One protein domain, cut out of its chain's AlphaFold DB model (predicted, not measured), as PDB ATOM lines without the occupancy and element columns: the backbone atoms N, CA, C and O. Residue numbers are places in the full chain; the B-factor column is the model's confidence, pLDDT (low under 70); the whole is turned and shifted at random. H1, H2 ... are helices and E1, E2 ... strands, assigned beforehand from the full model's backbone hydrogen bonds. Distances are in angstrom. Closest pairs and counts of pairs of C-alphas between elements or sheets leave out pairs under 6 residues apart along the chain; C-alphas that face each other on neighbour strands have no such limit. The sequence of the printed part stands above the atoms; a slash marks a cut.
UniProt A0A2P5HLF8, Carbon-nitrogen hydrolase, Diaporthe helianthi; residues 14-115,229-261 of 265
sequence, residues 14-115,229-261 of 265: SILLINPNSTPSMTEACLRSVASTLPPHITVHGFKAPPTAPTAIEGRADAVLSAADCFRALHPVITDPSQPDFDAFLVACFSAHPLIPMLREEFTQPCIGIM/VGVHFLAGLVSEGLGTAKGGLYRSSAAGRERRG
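This is residues 14 to 115 and 229 to 261 of the 265 residues of the protein "Carbon-nitrogen hydrolase" of Diaporthe helianthi (UniProt A0A2P5HLF8). A twisted sheet of four parallel strands, in the order E2, E1, E3, E4, forms the middle layer of three, with H2 and H3 over one face and H1 and H4 over the other. After H4 the chain runs through residues 240 to 253, with no named element, to the short helix H5, and residues 256 to 261 stick out as a tail. The printed part has 135 residues with five named helices and four named strands, in the order E1, H1, E2, H2, E3, H3, E4, H4, H5, and its class is mixed, helices and strands. The whole is compact, with a radius of gyration of the C-alphas of 14.5 A, and spans 47 by 35 by 29 A.

Edge strand E2, residues 42 to 48, is parallel to E1, residues 14 to 19, at 26 degrees, with N 17 and O 45 2.8 A apart. E1 is parallel to E3, residues 88 to 91, at 17 degrees, with N 18 and O 90 2.8 A apart. E3 is parallel to edge strand E4, residues 111 to 113, at 22 degrees, with N 91 and O 112 2.9 A apart. On one face, H1, residues 24 to 35, runs along the strands over E2 at a height over the sheet of 8.6 A; the closest C-alphas of the two are those of Thr 27 and Gly 46, 6.1 A apart. On the same face, H4, residues 229 to 239, lies over E3 at a height of 6.8 A, the closest C-alphas being those of Ala 88 and Leu 234, 6.3 A apart. On the opposite face, H2, residues 60 to 79, touches H3, residues 99 to 106, with residues 67 to 71 alone; the closest C-alphas are those of Ala 67 and Leu 99, 4.6 A apart, at a steep tilt of 39 degrees, the same way. E1, H1, E2 and E3, H3, E4 are strand-helix-strand units, two parallel neighbour strands with a helix between them in the chain, and E2, H2, E3 is a split one, with E1 between its strands; the three crossovers are right-handed. H5, residues 254 to 259, is not on the sheet. Every O i to N i+4 pair is within hydrogen-bond range in H3, H4 and H5, against 7 of 8 in H1 and 14 of 16 in H2.

E1 begins at C-alpha 14 (13.065, -46.818, -37.191) and is 16.0 A long; E2 is 19.8 A, E3 10.2 A and E4 7.1 A. H1 is 17.1 A long, H2 28.1 A with a kink of 34 degrees near residue 73, H3 10.4 A, H4 15.3 A and H5 8.7 A, ending at C-alpha 259 (35.586, -63.516, -51.912).

The two C-alphas farthest apart, those of Ser 36 and Arg 260, are 46.9 A apart. Residues 116 to 228 are cut out, and C-alphas 115 and 229 are 10.3 A apart across the cut. The links E2 to H2 and H4 to H5 are long. The mean pLDDT of the printed part is 96.2, and no printed residue is under 70.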
ATOM      1  N   SER A  14      12.374 -47.831 -36.389       98.38
ATOM      2  CA  SER A  14      13.065 -46.818 -37.191       98.38
ATOM      3  C   SER A  14      13.018 -47.187 -38.671       98.38
ATOM      4  O   SER A  14      13.554 -48.211 -39.091       98.38
ATOM      5  N   ILE A  15      12.395 -46.347 -39.493       98.75
ATOM      6  CA  ILE A  15      12.241 -46.573 -40.936       98.75
ATOM      7  C   ILE A  15      13.075 -45.541 -41.688       98.75
ATOM      8  O   ILE A  15      12.921 -44.340 -41.469       98.75
ATOM      9  N   LEU A  16      13.928 -45.987 -42.607       98.75
ATOM     10  CA  LEU A  16      14.683 -45.093 -43.478       98.75
ATOM     11  C   LEU A  16      13.906 -44.853 -44.778       98.75
ATOM     12  O   LEU A  16      13.771 -45.745 -45.618       98.75
ATOM     13  N   LEU A  17      13.405 -43.632 -44.943       98.75
ATOM     14  CA  LEU A  17      12.817 -43.133 -46.177       98.75
ATOM     15  C   LEU A  17      13.929 -42.626 -47.090       98.75
ATOM     16  O   LEU A  17      14.591 -41.629 -46.813       98.75
ATOM     17  N   ILE A  18      14.113 -43.317 -48.202       98.81
ATOM     18  CA  ILE A  18      15.195 -43.102 -49.149       98.81
ATOM     19  C   ILE A  18      14.612 -42.402 -50.368       98.81
ATOM     20  O   ILE A  18      13.967 -43.040 -51.199       98.81
ATOM     21  N   ASN A  19      14.857 -41.103 -50.497       98.50
ATOM     22  CA  ASN A  19      14.645 -40.382 -51.743       98.50
ATOM     23  C   ASN A  19      15.839 -40.640 -52.680       98.50
ATOM     24  O   ASN A  19      16.946 -40.170 -52.390       98.50
ATOM     25  N   PRO A  20      15.653 -41.364 -53.800       98.06
ATOM     26  CA  PRO A  20      16.762 -41.683 -54.678       98.06
ATOM     27  C   PRO A  20      17.172 -40.534 -55.609       98.06
ATOM     28  O   PRO A  20      18.145 -40.672 -56.337       98.06
ATOM     29  N   ASN A  21      16.485 -39.390 -55.597       97.44
ATOM     30  CA  ASN A  21      16.958 -38.193 -56.292       97.44
ATOM     31  C   ASN A  21      17.709 -37.243 -55.349       97.44
ATOM     32  O   ASN A  21      17.694 -37.391 -54.125       97.44
ATOM     33  N   SER A  22      18.383 -36.253 -55.932       97.06
ATOM     34  CA  SER A  22      19.209 -35.295 -55.201       97.06
ATOM     35  C   SER A  22      18.471 -34.015 -54.767       97.06
ATOM     36  O   SER A  22      19.131 -33.070 -54.327       97.06
ATOM     37  N   THR A  23      17.133 -33.990 -54.759       96.62
ATOM     38  CA  THR A  23      16.314 -32.821 -54.371       96.62
ATOM     39  C   THR A  23      15.880 -32.859 -52.890       96.62
ATOM     40  O   THR A  23      15.119 -33.745 -52.492       96.62
ATOM     41  N   PRO A  24      16.339 -31.921 -52.027       95.44
ATOM     42  CA  PRO A  24      16.040 -31.949 -50.588       95.44
ATOM     43  C   PRO A  24      14.564 -31.752 -50.251       95.44
ATOM     44  O   PRO A  24      14.026 -32.517 -49.450       95.44
ATOM     45  N   SER A  25      13.901 -30.803 -50.918       94.81
ATOM     46  CA  SER A  25      12.496 -30.461 -50.665       94.81
ATOM     47  C   SER A  25      11.564 -31.667 -50.796       94.81
ATOM     48  O   SER A  25      10.649 -31.817 -49.990       94.81
ATOM     49  N   MET A  26      11.834 -32.576 -51.742       95.06
ATOM     50  CA  MET A  26      11.056 -33.809 -51.917       95.06
ATOM     51  C   MET A  26      11.182 -34.753 -50.717       95.06
ATOM     52  O   MET A  26      10.193 -35.351 -50.295       95.06
ATOM     53  N   THR A  27      12.381 -34.870 -50.143       97.25
ATOM     54  CA  THR A  27      12.617 -35.692 -48.944       97.25
ATOM     55  C   THR A  27      11.834 -35.125 -47.763       97.25
ATOM     56  O   THR A  27      11.123 -35.851 -47.074       97.25
ATOM     57  N   GLU A  28      11.907 -33.809 -47.568       96.62
ATOM     58  CA  GLU A  28      11.199 -33.115 -46.491       96.62
ATOM     59  C   GLU A  28       9.675 -33.189 -46.654       96.62
ATOM     60  O   GLU A  28       8.969 -33.400 -45.670       96.62
ATOM     61  N   ALA A  29       9.158 -33.066 -47.880       95.25
ATOM     62  CA  ALA A  29       7.731 -33.208 -48.174       95.25
ATOM     63  C   ALA A  29       7.212 -34.611 -47.821       95.25
ATOM     64  O   ALA A  29       6.161 -34.738 -47.194       95.25
ATOM     65  N   CYS A  30       7.981 -35.657 -48.139       96.75
ATOM     66  CA  CYS A  30       7.646 -37.031 -47.763       96.75
ATOM     67  C   CYS A  30       7.658 -37.250 -46.241       96.75
ATOM     68  O   CYS A  30       6.843 -38.001 -45.718       96.75
ATOM     69  N   LEU A  31       8.567 -36.601 -45.506       97.50
ATOM     70  CA  LEU A  31       8.571 -36.680 -44.041       97.50
ATOM     71  C   LEU A  31       7.375 -35.938 -43.431       97.50
ATOM     72  O   LEU A  31       6.726 -36.450 -42.518       97.50
ATOM     73  N   ARG A  32       7.049 -34.747 -43.949       96.00
ATOM     74  CA  ARG A  32       5.885 -33.973 -43.491       96.00
ATOM     75  C   ARG A  32       4.576 -34.722 -43.712       96.00
ATOM     76  O   ARG A  32       3.699 -34.654 -42.855       96.00
ATOM     77  N   SER A  33       4.441 -35.432 -44.830       94.50
ATOM     78  CA  SER A  33       3.186 -36.099 -45.181       94.50
ATOM     79  C   SER A  33       2.803 -37.240 -44.248       94.50
ATOM     80  O   SER A  33       1.617 -37.487 -44.038       94.50
ATOM     81  N   VAL A  34       3.791 -37.929 -43.673       95.56
ATOM     82  CA  VAL A  34       3.536 -39.068 -42.787       95.56
ATOM     83  C   VAL A  34       3.350 -38.648 -41.335       95.56
ATOM     84  O   VAL A  34       2.667 -39.356 -40.597       95.56
ATOM     85  N   ALA A  35       3.884 -37.487 -40.941       94.88
ATOM     86  CA  ALA A  35       3.993 -37.039 -39.552       94.88
ATOM     87  C   ALA A  35       2.682 -37.126 -38.749       94.88
ATOM     88  O   ALA A  35       2.698 -37.561 -37.602       94.88
ATOM     89  N   SER A  36       1.543 -36.764 -39.343       92.88
ATOM     90  CA  SER A  36       0.237 -36.784 -38.664       92.88
ATOM     91  C   SER A  36      -0.370 -38.183 -38.500       92.88
ATOM     92  O   SER A  36      -1.343 -38.341 -37.766       92.88
ATOM     93  N   THR A  37       0.184 -39.193 -39.176       92.81
ATOM     94  CA  THR A  37      -0.330 -40.572 -39.177       92.81
ATOM     95  C   THR A  37       0.576 -41.559 -38.448       92.81
ATOM     96  O   THR A  37       0.160 -42.694 -38.216       92.81
ATOM     97  N   LEU A  38       1.799 -41.158 -38.087       94.50
ATOM     98  CA  LEU A  38       2.754 -42.038 -37.419       94.50
ATOM     99  C   LEU A  38       2.324 -42.341 -35.977       94.50
ATOM    100  O   LEU A  38       2.082 -41.418 -35.195       94.50
ATOM    101  N   PRO A  39       2.293 -43.623 -35.578       92.56
ATOM    102  CA  PRO A  39       2.248 -43.985 -34.173       92.56
ATOM    103  C   PRO A  39       3.472 -43.426 -33.419       92.56
ATOM    104  O   PRO A  39       4.570 -43.422 -33.975       92.56
ATOM    105  N   PRO A  40       3.347 -43.044 -32.132       92.50
ATOM    106  CA  PRO A  40       4.437 -42.396 -31.384       92.50
ATOM    107  C   PRO A  40       5.736 -43.203 -31.225       92.50
ATOM    108  O   PRO A  40       6.761 -42.634 -30.872       92.50
ATOM    109  N   HIS A  41       5.699 -44.522 -31.434       94.31
ATOM    110  CA  HIS A  41       6.867 -45.405 -31.341       94.31
ATOM    111  C   HIS A  41       7.562 -45.623 -32.696       94.31
ATOM    112  O   HIS A  41       8.531 -46.374 -32.765       94.31
ATOM    113  N   ILE A  42       7.078 -44.995 -33.772       97.19
ATOM    114  CA  ILE A  42       7.639 -45.128 -35.117       97.19
ATOM    115  C   ILE A  42       8.322 -43.823 -35.508       97.19
ATOM    116  O   ILE A  42       7.694 -42.766 -35.529       97.19
ATOM    117  N   THR A  43       9.601 -43.910 -35.863       98.19
ATOM    118  CA  THR A  43      10.395 -42.783 -36.359       98.19
ATOM    119  C   THR A  43      10.754 -43.015 -37.821       98.19
ATOM    120  O   THR A  43      11.222 -44.090 -38.190       98.19
ATOM    121  N   VAL A  44      10.541 -42.004 -38.665       98.56
ATOM    122  CA  VAL A  44      10.941 -42.038 -40.078       98.56
ATOM    123  C   VAL A  44      12.112 -41.086 -40.287       98.56
ATOM    124  O   VAL A  44      12.007 -39.891 -40.016       98.56
ATOM    125  N   HIS A  45      13.223 -41.616 -40.785       98.44
ATOM    126  CA  HIS A  45      14.437 -40.869 -41.088       98.44
ATOM    127  C   HIS A  45      14.519 -40.617 -42.590       98.44
ATOM    128  O   HIS A  45      14.332 -41.537 -43.381       98.44
ATOM    129  N   GLY A  46      14.794 -39.380 -42.998       98.19
ATOM    130  CA  GLY A  46      14.953 -39.035 -44.408       98.19
ATOM    131  C   GLY A  46      16.399 -39.169 -44.866       98.19
ATOM    132  O   GLY A  46      17.299 -38.586 -44.266       98.19
ATOM    133  N   PHE A  47      16.606 -39.867 -45.974       98.38
ATOM    134  CA  PHE A  47      17.843 -39.862 -46.740       98.38
ATOM    135  C   PHE A  47      17.573 -39.339 -48.149       98.38
ATOM    136  O   PHE A  47      16.546 -39.645 -48.754       98.38
ATOM    137  N   LYS A  48      18.535 -38.597 -48.692       97.31
ATOM    138  CA  LYS A  48      18.526 -38.094 -50.066       97.31
ATOM    139  C   LYS A  48      19.792 -38.542 -50.780       97.31
ATOM    140  O   LYS A  48      20.871 -38.517 -50.191       97.31
ATOM    141  N   ALA A  49      19.677 -38.850 -52.066       97.69
ATOM    142  CA  ALA A  49      20.819 -39.155 -52.917       97.69
ATOM    143  C   ALA A  49      21.885 -38.039 -52.928       97.69
ATOM    144  O   ALA A  49      21.547 -36.848 -52.797       97.69
ATOM    145  N   PRO A  50      23.171 -38.388 -53.123       97.19
ATOM    146  CA  PRO A  50      24.245 -37.406 -53.247       97.19
ATOM    147  C   PRO A  50      24.050 -36.502 -54.480       97.19
ATOM    148  O   PRO A  50      23.290 -36.851 -55.382       97.19
ATOM    149  N   PRO A  51      24.734 -35.343 -54.567       95.44
ATOM    150  CA  PRO A  51      24.618 -34.427 -55.709       95.44
ATOM    151  C   PRO A  51      25.009 -35.013 -57.074       95.44
ATOM    152  O   PRO A  51      24.690 -34.416 -58.095       95.44
ATOM    153  N   THR A  52      25.712 -36.150 -57.103       94.25
ATOM    154  CA  THR A  52      26.033 -36.877 -58.341       94.25
ATOM    155  C   THR A  52      24.809 -37.563 -58.953       94.25
ATOM    156  O   THR A  52      24.781 -37.782 -60.162       94.25
ATOM    157  N   ALA A  53      23.780 -37.840 -58.145       96.94
ATOM    158  CA  ALA A  53      22.539 -38.438 -58.603       96.94
ATOM    159  C   ALA A  53      21.627 -37.396 -59.282       96.94
ATOM    160  O   ALA A  53      21.656 -36.211 -58.917       96.94
ATOM    161  N   PRO A  54      20.750 -37.825 -60.208       96.69
ATOM    162  CA  PRO A  54      19.767 -36.952 -60.845       96.69
ATOM    163  C   PRO A  54      18.911 -36.173 -59.835       96.69
ATOM    164  O   PRO A  54      18.523 -36.699 -58.790       96.69
ATOM    165  N   THR A  55      18.577 -34.922 -60.156       95.69
ATOM    166  CA  THR A  55      17.677 -34.084 -59.338       95.69
ATOM    167  C   THR A  55      16.224 -34.555 -59.414       95.69
ATOM    168  O   THR A  55      15.474 -34.410 -58.448       95.69
ATOM    169  N   ALA A  56      15.843 -35.188 -60.521       95.12
ATOM    170  CA  ALA A  56      14.589 -35.905 -60.715       95.12
ATOM    171  C   ALA A  56      14.856 -37.207 -61.480       95.12
ATOM    172  O   ALA A  56      15.864 -37.332 -62.169       95.12
ATOM    173  N   ILE A  57      13.959 -38.182 -61.337       95.31
ATOM    174  CA  ILE A  57      14.041 -39.468 -62.035       95.31
ATOM    175  C   ILE A  57      12.859 -39.537 -62.991       95.31
ATOM    176  O   ILE A  57      11.722 -39.709 -62.550       95.31
ATOM    177  N   GLU A  58      13.128 -39.393 -64.286       92.38
ATOM    178  CA  GLU A  58      12.097 -39.335 -65.335       92.38
ATOM    179  C   GLU A  58      12.286 -40.435 -66.392       92.38
ATOM    180  O   GLU A  58      11.458 -40.622 -67.287       92.38
ATOM    181  N   GLY A  59      13.338 -41.245 -66.247       92.81
ATOM    182  CA  GLY A  59      13.612 -42.375 -67.121       92.81
ATOM    183  C   GLY A  59      14.384 -43.515 -66.463       92.81
ATOM    184  O   GLY A  59      14.791 -43.472 -65.303       92.81
ATOM    185  N   ARG A  60      14.613 -44.572 -67.253       95.06
ATOM    186  CA  ARG A  60      15.374 -45.755 -66.815       95.06
ATOM    187  C   ARG A  60      16.844 -45.437 -66.546       95.06
ATOM    188  O   ARG A  60      17.404 -45.986 -65.607       95.06
ATOM    189  N   ALA A  61      17.452 -44.566 -67.355       96.12
ATOM    190  CA  ALA A  61      18.835 -44.139 -67.152       96.12
ATOM    191  C   ALA A  61      18.988 -43.445 -65.792       96.12
ATOM    192  O   ALA A  61      19.824 -43.863 -64.996       96.12
ATOM    193  N   ASP A  62      18.108 -42.483 -65.492       96.69
ATOM    194  CA  ASP A  62      18.093 -41.803 -64.196       96.69
ATOM    195  C   ASP A  62      17.937 -42.794 -63.047       96.69
ATOM    196  O   ASP A  62      18.706 -42.730 -62.099       96.69
ATOM    197  N   ALA A  63      17.000 -43.744 -63.156       97.38
ATOM    198  CA  ALA A  63      16.734 -44.742 -62.119       97.38
ATOM    199  C   ALA A  63      17.926 -45.682 -61.854       97.38
ATOM    200  O   ALA A  63      18.129 -46.137 -60.729       97.38
ATOM    201  N   VAL A  64      18.710 -46.010 -62.886       98.12
ATOM    202  CA  VAL A  64      19.916 -46.839 -62.737       98.12
ATOM    203  C   VAL A  64      21.052 -46.035 -62.107       98.12
ATOM    204  O   VAL A  64      21.695 -46.520 -61.175       98.12
ATOM    205  N   LEU A  65      21.288 -44.810 -62.589       97.88
ATOM    206  CA  LEU A  65      22.334 -43.929 -62.063       97.88
ATOM    207  C   LEU A  65      22.053 -43.548 -60.604       97.88
ATOM    208  O   LEU A  65      22.927 -43.693 -59.751       97.88
ATOM    209  N   SER A  66      20.814 -43.158 -60.299       98.38
ATOM    210  CA  SER A  66      20.374 -42.851 -58.941       98.38
ATOM    211  C   SER A  66      20.514 -44.049 -58.007       98.38
ATOM    212  O   SER A  66      20.991 -43.894 -56.888       98.38
ATOM    213  N   ALA A  67      20.143 -45.257 -58.447       98.56
ATOM    214  CA  ALA A  67      20.262 -46.456 -57.627       98.56
ATOM    215  C   ALA A  67      21.719 -46.742 -57.248       98.56
ATOM    216  O   ALA A  67      21.996 -47.017 -56.082       98.56
ATOM    217  N   ALA A  68      22.646 -46.637 -58.203       97.44
ATOM    218  CA  ALA A  68      24.066 -46.853 -57.947       97.44
ATOM    219  C   ALA A  68      24.637 -45.815 -56.963       97.44
ATOM    220  O   ALA A  68      25.309 -46.183 -55.998       97.44
ATOM    221  N   ASP A  69      24.331 -44.535 -57.175       97.81
ATOM    222  CA  ASP A  69      24.804 -43.440 -56.325       97.81
ATOM    223  C   ASP A  69      24.213 -43.500 -54.914       97.81
ATOM    224  O   ASP A  69      24.938 -43.380 -53.922       97.81
ATOM    225  N   CYS A  70      22.907 -43.745 -54.805       97.69
ATOM    226  CA  CYS A  70      22.244 -43.942 -53.522       97.69
ATOM    227  C   CYS A  70      22.814 -45.125 -52.770       97.69
ATOM    228  O   CYS A  70      23.092 -44.992 -51.588       97.69
ATOM    229  N   PHE A  71      22.979 -46.273 -53.424       97.44
ATOM    230  CA  PHE A  71      23.435 -47.479 -52.747       97.44
ATOM    231  C   PHE A  71      24.838 -47.297 -52.149       97.44
ATOM    232  O   PHE A  71      25.062 -47.657 -50.994       97.44
ATOM    233  N   ARG A  72      25.746 -46.633 -52.881       96.44
ATOM    234  CA  ARG A  72      27.078 -46.256 -52.376       96.44
ATOM    235  C   ARG A  72      27.024 -45.313 -51.185       96.44
ATOM    236  O   ARG A  72      27.768 -45.501 -50.230       96.44
ATOM    237  N   ALA A  73      26.165 -44.299 -51.248       96.94
ATOM    238  CA  ALA A  73      26.047 -43.298 -50.194       96.94
ATOM    239  C   ALA A  73      25.298 -43.821 -48.955       96.94
ATOM    240  O   ALA A  73      25.603 -43.413 -47.839       96.94
ATOM    241  N   LEU A  74      24.346 -44.738 -49.139       96.12
ATOM    242  CA  LEU A  74      23.560 -45.353 -48.072       96.12
ATOM    243  C   LEU A  74      24.362 -46.350 -47.259       96.12
ATOM    244  O   LEU A  74      24.178 -46.410 -46.050       96.12
ATOM    245  N   HIS A  75      25.221 -47.143 -47.903       94.56
ATOM    246  CA  HIS A  75      25.937 -48.200 -47.204       94.56
ATOM    247  C   HIS A  75      26.672 -47.704 -45.947       94.56
ATOM    248  O   HIS A  75      26.377 -48.236 -44.880       94.56
ATOM    249  N   PRO A  76      27.542 -46.670 -45.996       94.62
ATOM    250  CA  PRO A  76      28.182 -46.169 -44.785       94.62
ATOM    251  C   PRO A  76      27.178 -45.611 -43.771       94.62
ATOM    252  O   PRO A  76      27.412 -45.774 -42.588       94.62
ATOM    253  N   VAL A  77      26.052 -45.025 -44.195       95.69
ATOM    254  CA  VAL A  77      25.008 -44.525 -43.277       95.69
ATOM    255  C   VAL A  77      24.313 -45.667 -42.534       95.69
ATOM    256  O   VAL A  77      24.059 -45.556 -41.344       95.69
ATOM    257  N   ILE A  78      24.002 -46.768 -43.222       95.81
ATOM    258  CA  ILE A  78      23.282 -47.911 -42.639       95.81
ATOM    259  C   ILE A  78      24.204 -48.756 -41.750       95.81
ATOM    260  O   ILE A  78      23.740 -49.354 -40.787       95.81
ATOM    261  N   THR A  79      25.497 -48.842 -42.076       92.69
ATOM    262  CA  THR A  79      26.459 -49.677 -41.331       92.69
ATOM    263  C   THR A  79      27.236 -48.927 -40.248       92.69
ATOM    264  O   THR A  79      28.038 -49.544 -39.549       92.69
ATOM    265  N   ASP A  80      27.074 -47.608 -40.140       94.19
ATOM    266  CA  ASP A  80      27.758 -46.796 -39.133       94.19
ATOM    267  C   ASP A  80      27.094 -46.982 -37.755       94.19
ATOM    268  O   ASP A  80      25.932 -46.614 -37.590       94.19
ATOM    269  N   PRO A  81      27.817 -47.498 -36.741       92.81
ATOM    270  CA  PRO A  81      27.263 -47.738 -35.408       92.81
ATOM    271  C   PRO A  81      26.896 -46.453 -34.644       92.81
ATOM    272  O   PRO A  81      26.328 -46.536 -33.556       92.81
ATOM    273  N   SER A  82      27.255 -45.270 -35.155       93.94
ATOM    274  CA  SER A  82      26.815 -43.979 -34.611       93.94
ATOM    275  C   SER A  82      25.449 -43.523 -35.141       93.94
ATOM    276  O   SER A  82      24.871 -42.576 -34.600       93.94
ATOM    277  N   GLN A  83      24.930 -44.180 -36.181       92.12
ATOM    278  CA  GLN A  83      23.600 -43.931 -36.730       92.12
ATOM    279  C   GLN A  83      22.543 -44.797 -36.027       92.12
ATOM    280  O   GLN A  83      22.878 -45.796 -35.391       92.12
ATOM    281  N   PRO A  84      21.251 -44.432 -36.119       90.44
ATOM    282  CA  PRO A  84      20.176 -45.310 -35.679       90.44
ATOM    283  C   PRO A  84      20.193 -46.631 -36.452       90.44
ATOM    284  O   PRO A  84      20.343 -46.635 -37.674       90.44
ATOM    285  N   ASP A  85      19.931 -47.737 -35.759       94.94
ATOM    286  CA  ASP A  85      19.607 -48.993 -36.426       94.94
ATOM    287  C   ASP A  85      18.278 -48.829 -37.169       94.94
ATOM    288  O   ASP A  85      17.238 -48.546 -36.570       94.94
ATOM    289  N   PHE A  86      18.306 -48.993 -38.490       98.25
ATOM    290  CA  PHE A  86      17.097 -48.956 -39.305       98.25
ATOM    291  C   PHE A  86      16.471 -50.349 -39.362       98.25
ATOM    292  O   PHE A  86      17.117 -51.307 -39.792       98.25
ATOM    293  N   ASP A  87      15.199 -50.455 -38.978       98.62
ATOM    294  CA  ASP A  87      14.416 -51.689 -39.035       98.62
ATOM    295  C   ASP A  87      13.860 -51.963 -40.440       98.62
ATOM    296  O   ASP A  87      13.553 -53.110 -40.754       98.62
ATOM    297  N   ALA A  88      13.709 -50.935 -41.287       98.81
ATOM    298  CA  ALA A  88      13.123 -51.065 -42.622       98.81
ATOM    299  C   ALA A  88      13.533 -49.945 -43.593       98.81
ATOM    300  O   ALA A  88      13.918 -48.849 -43.178       98.81
ATOM    301  N   PHE A  89      13.371 -50.207 -44.894       98.88
ATOM    302  CA  PHE A  89      13.698 -49.269 -45.973       98.88
ATOM    303  C   PHE A  89      12.487 -48.958 -46.861       98.88
ATOM    304  O   PHE A  89      11.866 -49.864 -47.423       98.88
ATOM    305  N   LEU A  90      12.186 -47.673 -47.049       98.88
ATOM    306  CA  LEU A  90      11.176 -47.198 -47.995       98.88
ATOM    307  C   LEU A  90      11.852 -46.446 -49.143       98.88
ATOM    308  O   LEU A  90      12.376 -45.356 -48.938       98.88
ATOM    309  N   VAL A  91      11.806 -46.981 -50.363       98.88
ATOM    310  CA  VAL A  91      12.330 -46.282 -51.548       98.88
ATOM    311  C   VAL A  91      11.256 -45.350 -52.118       98.88
ATOM    312  O   VAL A  91      10.276 -45.796 -52.722       98.88
ATOM    313  N   ALA A  92      11.460 -44.043 -51.954       98.31
ATOM    314  CA  ALA A  92      10.538 -42.966 -52.317       98.31
ATOM    315  C   ALA A  92      10.674 -42.528 -53.789       98.31
ATOM    316  O   ALA A  92      10.836 -41.351 -54.105       98.31
ATOM    317  N   CYS A  93      10.590 -43.486 -54.712       97.69
ATOM    318  CA  CYS A  93      10.426 -43.228 -56.142       97.69
ATOM    319  C   CYS A  93       9.312 -44.114 -56.692       97.69
ATOM    320  O   CYS A  93       9.287 -45.320 -56.441       97.69
ATOM    321  N   PHE A  94       8.385 -43.525 -57.447       97.38
ATOM    322  CA  PHE A  94       7.277 -44.271 -58.026       97.38
ATOM    323  C   PHE A  94       7.740 -44.990 -59.298       97.38
ATOM    324  O   PHE A  94       7.544 -44.535 -60.418       97.38
ATOM    325  N   SER A  95       8.434 -46.106 -59.125       96.50
ATOM    326  CA  SER A  95       8.852 -47.001 -60.203       96.50
ATOM    327  C   SER A  95       9.180 -48.380 -59.627       96.50
ATOM    328  O   SER A  95       9.266 -48.553 -58.408       96.50
ATOM    329  N   ALA A  96       9.412 -49.373 -60.485       96.81
ATOM    330  CA  ALA A  96      10.169 -50.568 -60.107       96.81
ATOM    331  C   ALA A  96      11.665 -50.208 -59.952       96.81
ATOM    332  O   ALA A  96      12.508 -50.617 -60.749       96.81
ATOM    333  N   HIS A  97      11.976 -49.351 -58.974       98.38
ATOM    334  CA  HIS A  97      13.278 -48.700 -58.860       98.38
ATOM    335  C   HIS A  97      14.396 -49.728 -58.586       98.38
ATOM    336  O   HIS A  97      14.263 -50.503 -57.633       98.38
ATOM    337  N   PRO A  98      15.529 -49.716 -59.323       98.25
ATOM    338  CA  PRO A  98      16.600 -50.711 -59.164       98.25
ATOM    339  C   PRO A  98      17.217 -50.766 -57.759       98.25
ATOM    340  O   PRO A  98      17.725 -51.801 -57.342       98.25
ATOM    341  N   LEU A  99      17.121 -49.677 -56.994       98.56
ATOM    342  CA  LEU A  99      17.579 -49.634 -55.601       98.56
ATOM    343  C   LEU A  99      16.860 -50.647 -54.690       98.56
ATOM    344  O   LEU A  99      17.461 -51.138 -53.740       98.56
ATOM    345  N   ILE A 100      15.598 -50.990 -54.973       98.62
ATOM    346  CA  ILE A 100      14.806 -51.915 -54.146       98.62
ATOM    347  C   ILE A 100      15.448 -53.311 -54.104       98.62
ATOM    348  O   ILE A 100      15.771 -53.775 -53.008       98.62
ATOM    349  N   PRO A 101      15.680 -54.002 -55.243       97.88
ATOM    350  CA  PRO A 101      16.362 -55.290 -55.213       97.88
ATOM    351  C   PRO A 101      17.798 -55.188 -54.682       97.88
ATOM    352  O   PRO A 101      18.223 -56.107 -53.993       97.88
ATOM    353  N   MET A 102      18.515 -54.079 -54.906       97.38
ATOM    354  CA  MET A 102      19.862 -53.885 -54.342       97.38
ATOM    355  C   MET A 102      19.848 -53.887 -52.805       97.38
ATOM    356  O   MET A 102      20.626 -54.608 -52.183       97.38
ATOM    357  N   LEU A 103      18.930 -53.140 -52.182       97.69
ATOM    358  CA  LEU A 103      18.761 -53.125 -50.723       97.69
ATOM    359  C   LEU A 103      18.309 -54.489 -50.195       97.69
ATOM    360  O   LEU A 103      18.824 -54.958 -49.182       97.69
ATOM    361  N   ARG A 104      17.383 -55.147 -50.904       97.69
ATOM    362  CA  ARG A 104      16.916 -56.498 -50.572       97.69
ATOM    363  C   ARG A 104      18.026 -57.538 -50.676       97.69
ATOM    364  O   ARG A 104      18.024 -58.464 -49.879       97.69
ATOM    365  N   GLU A 105      18.977 -57.427 -51.600       96.19
ATOM    366  CA  GLU A 105      20.159 -58.300 -51.631       96.19
ATOM    367  C   GLU A 105      21.110 -57.990 -50.474       96.19
ATOM    368  O   GLU A 105      21.531 -58.901 -49.758       96.19
ATOM    369  N   GLU A 106      21.400 -56.716 -50.231       94.88
ATOM    370  CA  GLU A 106      22.437 -56.301 -49.286       94.88
ATOM    371  C   GLU A 106      22.040 -56.512 -47.820       94.88
ATOM    372  O   GLU A 106      22.793 -57.114 -47.056       94.88
ATOM    373  N   PHE A 107      20.822 -56.115 -47.447       95.62
ATOM    374  CA  PHE A 107      20.375 -55.992 -46.057       95.62
ATOM    375  C   PHE A 107      19.198 -56.921 -45.732       95.62
ATOM    376  O   PHE A 107      18.430 -57.302 -46.614       95.62
ATOM    377  N   THR A 108      19.053 -57.342 -44.475       97.06
ATOM    378  CA  THR A 108      18.016 -58.310 -44.052       97.06
ATOM    379  C   THR A 108      16.660 -57.682 -43.760       97.06
ATOM    380  O   THR A 108      15.655 -58.388 -43.748       97.06
ATOM    381  N   GLN A 109      16.616 -56.375 -43.543       98.38
ATOM    382  CA  GLN A 109      15.403 -55.619 -43.275       98.38
ATOM    383  C   GLN A 109      14.407 -55.708 -44.446       98.38
ATOM    384  O   GLN A 109      14.819 -55.878 -45.604       98.38
ATOM    385  N   PRO A 110      13.092 -55.594 -44.190       98.62
ATOM    386  CA  PRO A 110      12.117 -55.427 -45.254       98.62
ATOM    387  C   PRO A 110      12.357 -54.103 -45.997       98.62
ATOM    388  O   PRO A 110      12.596 -53.054 -45.399       98.62
ATOM    389  N   CYS A 111      12.271 -54.164 -47.325       98.69
ATOM    390  CA  CYS A 111      12.372 -53.003 -48.203       98.69
ATOM    391  C   CYS A 111      11.174 -52.977 -49.150       98.69
ATOM    392  O   CYS A 111      10.912 -53.978 -49.825       98.69
ATOM    393  N   ILE A 112      10.490 -51.837 -49.244       98.56
ATOM    394  CA  ILE A 112       9.350 -51.621 -50.148       98.56
ATOM    395  C   ILE A 112       9.555 -50.339 -50.964       98.56
ATOM    396  O   ILE A 112      10.146 -49.369 -50.484       98.56
ATOM    397  N   GLY A 113       9.088 -50.326 -52.212       98.69
ATOM    398  CA  GLY A 113       8.980 -49.100 -53.011       98.69
ATOM    399  C   GLY A 113       7.609 -48.441 -52.867       98.69
ATOM    400  O   GLY A 113       6.608 -49.131 -52.693       98.69
ATOM    401  N   ILE A 114       7.517 -47.117 -53.023       98.56
ATOM    402  CA  ILE A 114       6.213 -46.422 -52.935       98.56
ATOM    403  C   ILE A 114       5.237 -46.816 -54.056       98.56
ATOM    404  O   ILE A 114       4.025 -46.734 -53.863       98.56
ATOM    405  N   MET A 115       5.743 -47.282 -55.207       98.31
ATOM    406  CA  MET A 115       4.905 -47.862 -56.262       98.31
ATOM    407  C   MET A 115       4.305 -49.195 -55.809       98.31
ATOM    408  O   MET A 115       3.095 -49.367 -55.861       98.31
ATOM    409  N   VAL A 229       1.355 -45.046 -47.000       97.06
ATOM    410  CA  VAL A 229       0.991 -46.466 -46.866       97.06
ATOM    411  C   VAL A 229       2.217 -47.381 -46.839       97.06
ATOM    412  O   VAL A 229       2.211 -48.381 -46.126       97.06
ATOM    413  N   GLY A 230       3.296 -47.015 -47.539       98.31
ATOM    414  CA  GLY A 230       4.558 -47.750 -47.513       98.31
ATOM    415  C   GLY A 230       5.184 -47.781 -46.122       98.31
ATOM    416  O   GLY A 230       5.607 -48.846 -45.675       98.31
ATOM    417  N   VAL A 231       5.169 -46.655 -45.403       98.25
ATOM    418  CA  VAL A 231       5.625 -46.605 -44.005       98.25
ATOM    419  C   VAL A 231       4.801 -47.546 -43.120       98.25
ATOM    420  O   VAL A 231       5.371 -48.335 -42.364       98.25
ATOM    421  N   HIS A 232       3.471 -47.520 -43.245       97.81
ATOM    422  CA  HIS A 232       2.581 -48.372 -42.442       97.81
ATOM    423  C   HIS A 232       2.736 -49.863 -42.759       97.81
ATOM    424  O   HIS A 232       2.731 -50.691 -41.848       97.81
ATOM    425  N   PHE A 233       2.935 -50.223 -44.028       98.56
ATOM    426  CA  PHE A 233       3.231 -51.604 -44.415       98.56
ATOM    427  C   PHE A 233       4.548 -52.091 -43.813       98.56
ATOM    428  O   PHE A 233       4.578 -53.173 -43.229       98.56
ATOM    429  N   LEU A 234       5.618 -51.296 -43.889       98.75
ATOM    430  CA  LEU A 234       6.899 -51.657 -43.279       98.75
ATOM    431  C   LEU A 234       6.787 -51.816 -41.762       98.75
ATOM    432  O   LEU A 234       7.313 -52.784 -41.221       98.75
ATOM    433  N   ALA A 235       6.067 -50.919 -41.085       97.94
ATOM    434  CA  ALA A 235       5.821 -51.022 -39.651       97.94
ATOM    435  C   ALA A 235       5.134 -52.342 -39.267       97.94
ATOM    436  O   ALA A 235       5.542 -52.997 -38.305       97.94
ATOM    437  N   GLY A 236       4.126 -52.759 -40.043       97.56
ATOM    438  CA  GLY A 236       3.466 -54.052 -39.871       97.56
ATOM    439  C   GLY A 236       4.426 -55.227 -40.070       97.56
ATOM    440  O   GLY A 236       4.492 -56.110 -39.220       97.56
ATOM    441  N   LEU A 237       5.233 -55.207 -41.137       98.50
ATOM    442  CA  LEU A 237       6.228 -56.255 -41.396       98.50
ATOM    443  C   LEU A 237       7.255 -56.366 -40.258       98.50
ATOM    444  O   LEU A 237       7.524 -57.468 -39.785       98.50
ATOM    445  N   VAL A 238       7.784 -55.238 -39.781       98.31
ATOM    446  CA  VAL A 238       8.741 -55.204 -38.661       98.31
ATOM    447  C   VAL A 238       8.104 -55.716 -37.369       98.31
ATOM    448  O   VAL A 238       8.743 -56.469 -36.631       98.31
ATOM    449  N   SER A 239       6.849 -55.349 -37.101       97.06
ATOM    450  CA  SER A 239       6.117 -55.789 -35.904       97.06
ATOM    451  C   SER A 239       5.938 -57.309 -35.860       97.06
ATOM    452  O   SER A 239       6.045 -57.903 -34.790       97.06
ATOM    453  N   GLU A 240       5.761 -57.936 -37.022       97.81
ATOM    454  CA  GLU A 240       5.662 -59.394 -37.179       97.81
ATOM    455  C   GLU A 240       7.033 -60.090 -37.297       97.81
ATOM    456  O   GLU A 240       7.112 -61.298 -37.527       97.81
ATOM    457  N   GLY A 241       8.140 -59.348 -37.163       97.56
ATOM    458  CA  GLY A 241       9.496 -59.890 -37.292       97.56
ATOM    459  C   GLY A 241       9.847 -60.345 -38.713       97.56
ATOM    460  O   GLY A 241      10.737 -61.177 -38.893       97.56
ATOM    461  N   LEU A 242       9.149 -59.825 -39.724       98.44
ATOM    462  CA  LEU A 242       9.356 -60.171 -41.125       98.44
ATOM    463  C   LEU A 242      10.466 -59.317 -41.745       98.44
ATOM    464  O   LEU A 242      10.552 -58.109 -41.537       98.44
ATOM    465  N   GLY A 243      11.292 -59.960 -42.569       98.00
ATOM    466  CA  GLY A 243      12.383 -59.325 -43.300       98.00
ATOM    467  C   GLY A 243      12.609 -59.952 -44.670       98.00
ATOM    468  O   GLY A 243      11.857 -60.819 -45.124       98.00
ATOM    469  N   THR A 244      13.661 -59.513 -45.351       98.06
ATOM    470  CA  THR A 244      14.007 -60.015 -46.680       98.06
ATOM    471  C   THR A 244      14.622 -61.413 -46.596       98.06
ATOM    472  O   THR A 244      15.684 -61.614 -46.007       98.06
ATOM    473  N   ALA A 245      13.987 -62.392 -47.243       97.44
ATOM    474  CA  ALA A 245      14.460 -63.773 -47.265       97.44
ATOM    475  C   ALA A 245      15.793 -63.927 -48.030       97.44
ATOM    476  O   ALA A 245      15.871 -63.687 -49.234       97.44
ATOM    477  N   LYS A 246      16.837 -64.415 -47.344       96.50
ATOM    478  CA  LYS A 246      18.206 -64.575 -47.888       96.50
ATOM    479  C   LYS A 246      18.525 -65.959 -48.464       96.50
ATOM    480  O   LYS A 246      19.641 -66.197 -48.921       96.50
ATOM    481  N   GLY A 247      17.562 -66.881 -48.438       95.50
ATOM    482  CA  GLY A 247      17.735 -68.238 -48.966       95.50
ATOM    483  C   GLY A 247      17.704 -68.327 -50.499       95.50
ATOM    484  O   GLY A 247      18.292 -69.250 -51.063       95.50
ATOM    485  N   GLY A 248      17.046 -67.373 -51.166       93.50
ATOM    486  CA  GLY A 248      16.787 -67.382 -52.610       93.50
ATOM    487  C   GLY A 248      17.504 -66.269 -53.375       93.50
ATOM    488  O   GLY A 248      18.688 -66.025 -53.151       93.50
ATOM    489  N   LEU A 249      16.768 -65.606 -54.278       93.75
ATOM    490  CA  LEU A 249      17.275 -64.556 -55.172       93.75
ATOM    491  C   LEU A 249      18.019 -63.445 -54.418       93.75
ATOM    492  O   LEU A 249      19.100 -63.052 -54.828       93.75
ATOM    493  N   TYR A 250      17.485 -63.010 -53.275       96.31
ATOM    494  CA  TYR A 250      18.057 -61.936 -52.458       96.31
ATOM    495  C   TYR A 250      19.187 -62.380 -51.517       96.31
ATOM    496  O   TYR A 250      19.441 -61.749 -50.488       96.31
ATOM    497  N   ARG A 251      19.867 -63.487 -51.826       95.00
ATOM    498  CA  ARG A 251      21.085 -63.887 -51.115       95.00
ATOM    499  C   ARG A 251      22.120 -62.766 -51.219       95.00
ATOM    500  O   ARG A 251      22.385 -62.276 -52.310       95.00
ATOM    501  N   SER A 252      22.733 -62.410 -50.090       89.94
ATOM    502  CA  SER A 252      23.647 -61.268 -50.049       89.94
ATOM    503  C   SER A 252      24.821 -61.410 -51.012       89.94
ATOM    504  O   SER A 252      25.544 -62.415 -51.016       89.94
ATOM    505  N   SER A 253      25.021 -60.362 -51.810       85.31
ATOM    506  CA  SER A 253      26.160 -60.231 -52.707       85.31
ATOM    507  C   SER A 253      27.434 -59.787 -51.973       85.31
ATOM    508  O   SER A 253      28.519 -59.953 -52.538       85.31
ATOM    509  N   ALA A 254      27.350 -59.359 -50.703       87.75
ATOM    510  CA  ALA A 254      28.491 -58.957 -49.870       87.75
ATOM    511  C   ALA A 254      29.534 -60.067 -49.716       87.75
ATOM    512  O   ALA A 254      30.694 -59.878 -50.073       87.75
ATOM    513  N   ALA A 255      29.109 -61.273 -49.327       83.94
ATOM    514  CA  ALA A 255      30.008 -62.424 -49.231       83.94
ATOM    515  C   ALA A 255      30.649 -62.768 -50.591       83.94
ATOM    516  O   ALA A 255      31.767 -63.275 -50.666       83.94
ATOM    517  N   GLY A 256      29.934 -62.516 -51.693       87.94
ATOM    518  CA  GLY A 256      30.470 -62.665 -53.044       87.94
ATOM    519  C   GLY A 256      31.537 -61.623 -53.380       87.94
ATOM    520  O   GLY A 256      32.549 -61.983 -53.978       87.94
ATOM    521  N   ARG A 257      31.319 -60.358 -53.000       92.50
ATOM    522  CA  ARG A 257      32.283 -59.258 -53.161       92.50
ATOM    523  C   ARG A 257      33.542 -59.500 -52.330       92.50
ATOM    524  O   ARG A 257      34.639 -59.439 -52.878       92.50
ATOM    525  N   GLU A 258      33.388 -59.909 -51.073       90.38
ATOM    526  CA  GLU A 258      34.499 -60.235 -50.172       90.38
ATOM    527  C   GLU A 258      35.401 -61.340 -50.743       90.38
ATOM    528  O   GLU A 258      36.614 -61.166 -50.833       90.38
ATOM    529  N   ARG A 259      34.819 -62.436 -51.256       92.44
ATOM    530  CA  ARG A 259      35.586 -63.516 -51.912       92.44
ATOM    531  C   ARG A 259      36.381 -63.063 -53.140       92.44
ATOM    532  O   ARG A 259      37.316 -63.752 -53.537       92.44
ATOM    533  N   ARG A 260      36.004 -61.944 -53.762       95.12
ATOM    534  CA  ARG A 260      36.720 -61.337 -54.896       95.12
ATOM    535  C   ARG A 260      37.712 -60.250 -54.465       95.12
ATOM    536  O   ARG A 260      38.278 -59.595 -55.333       95.12
ATOM    537  N   GLY A 261      37.901 -60.026 -53.162       93.00
ATOM    538  CA  GLY A 261      38.738 -58.944 -52.641       93.00
ATOM    539  C   GLY A 261      38.159 -57.548 -52.900       93.00
ATOM    540  O   GLY A 261      38.909 -56.578 -52.969       93.00
TER     541      GLY A 261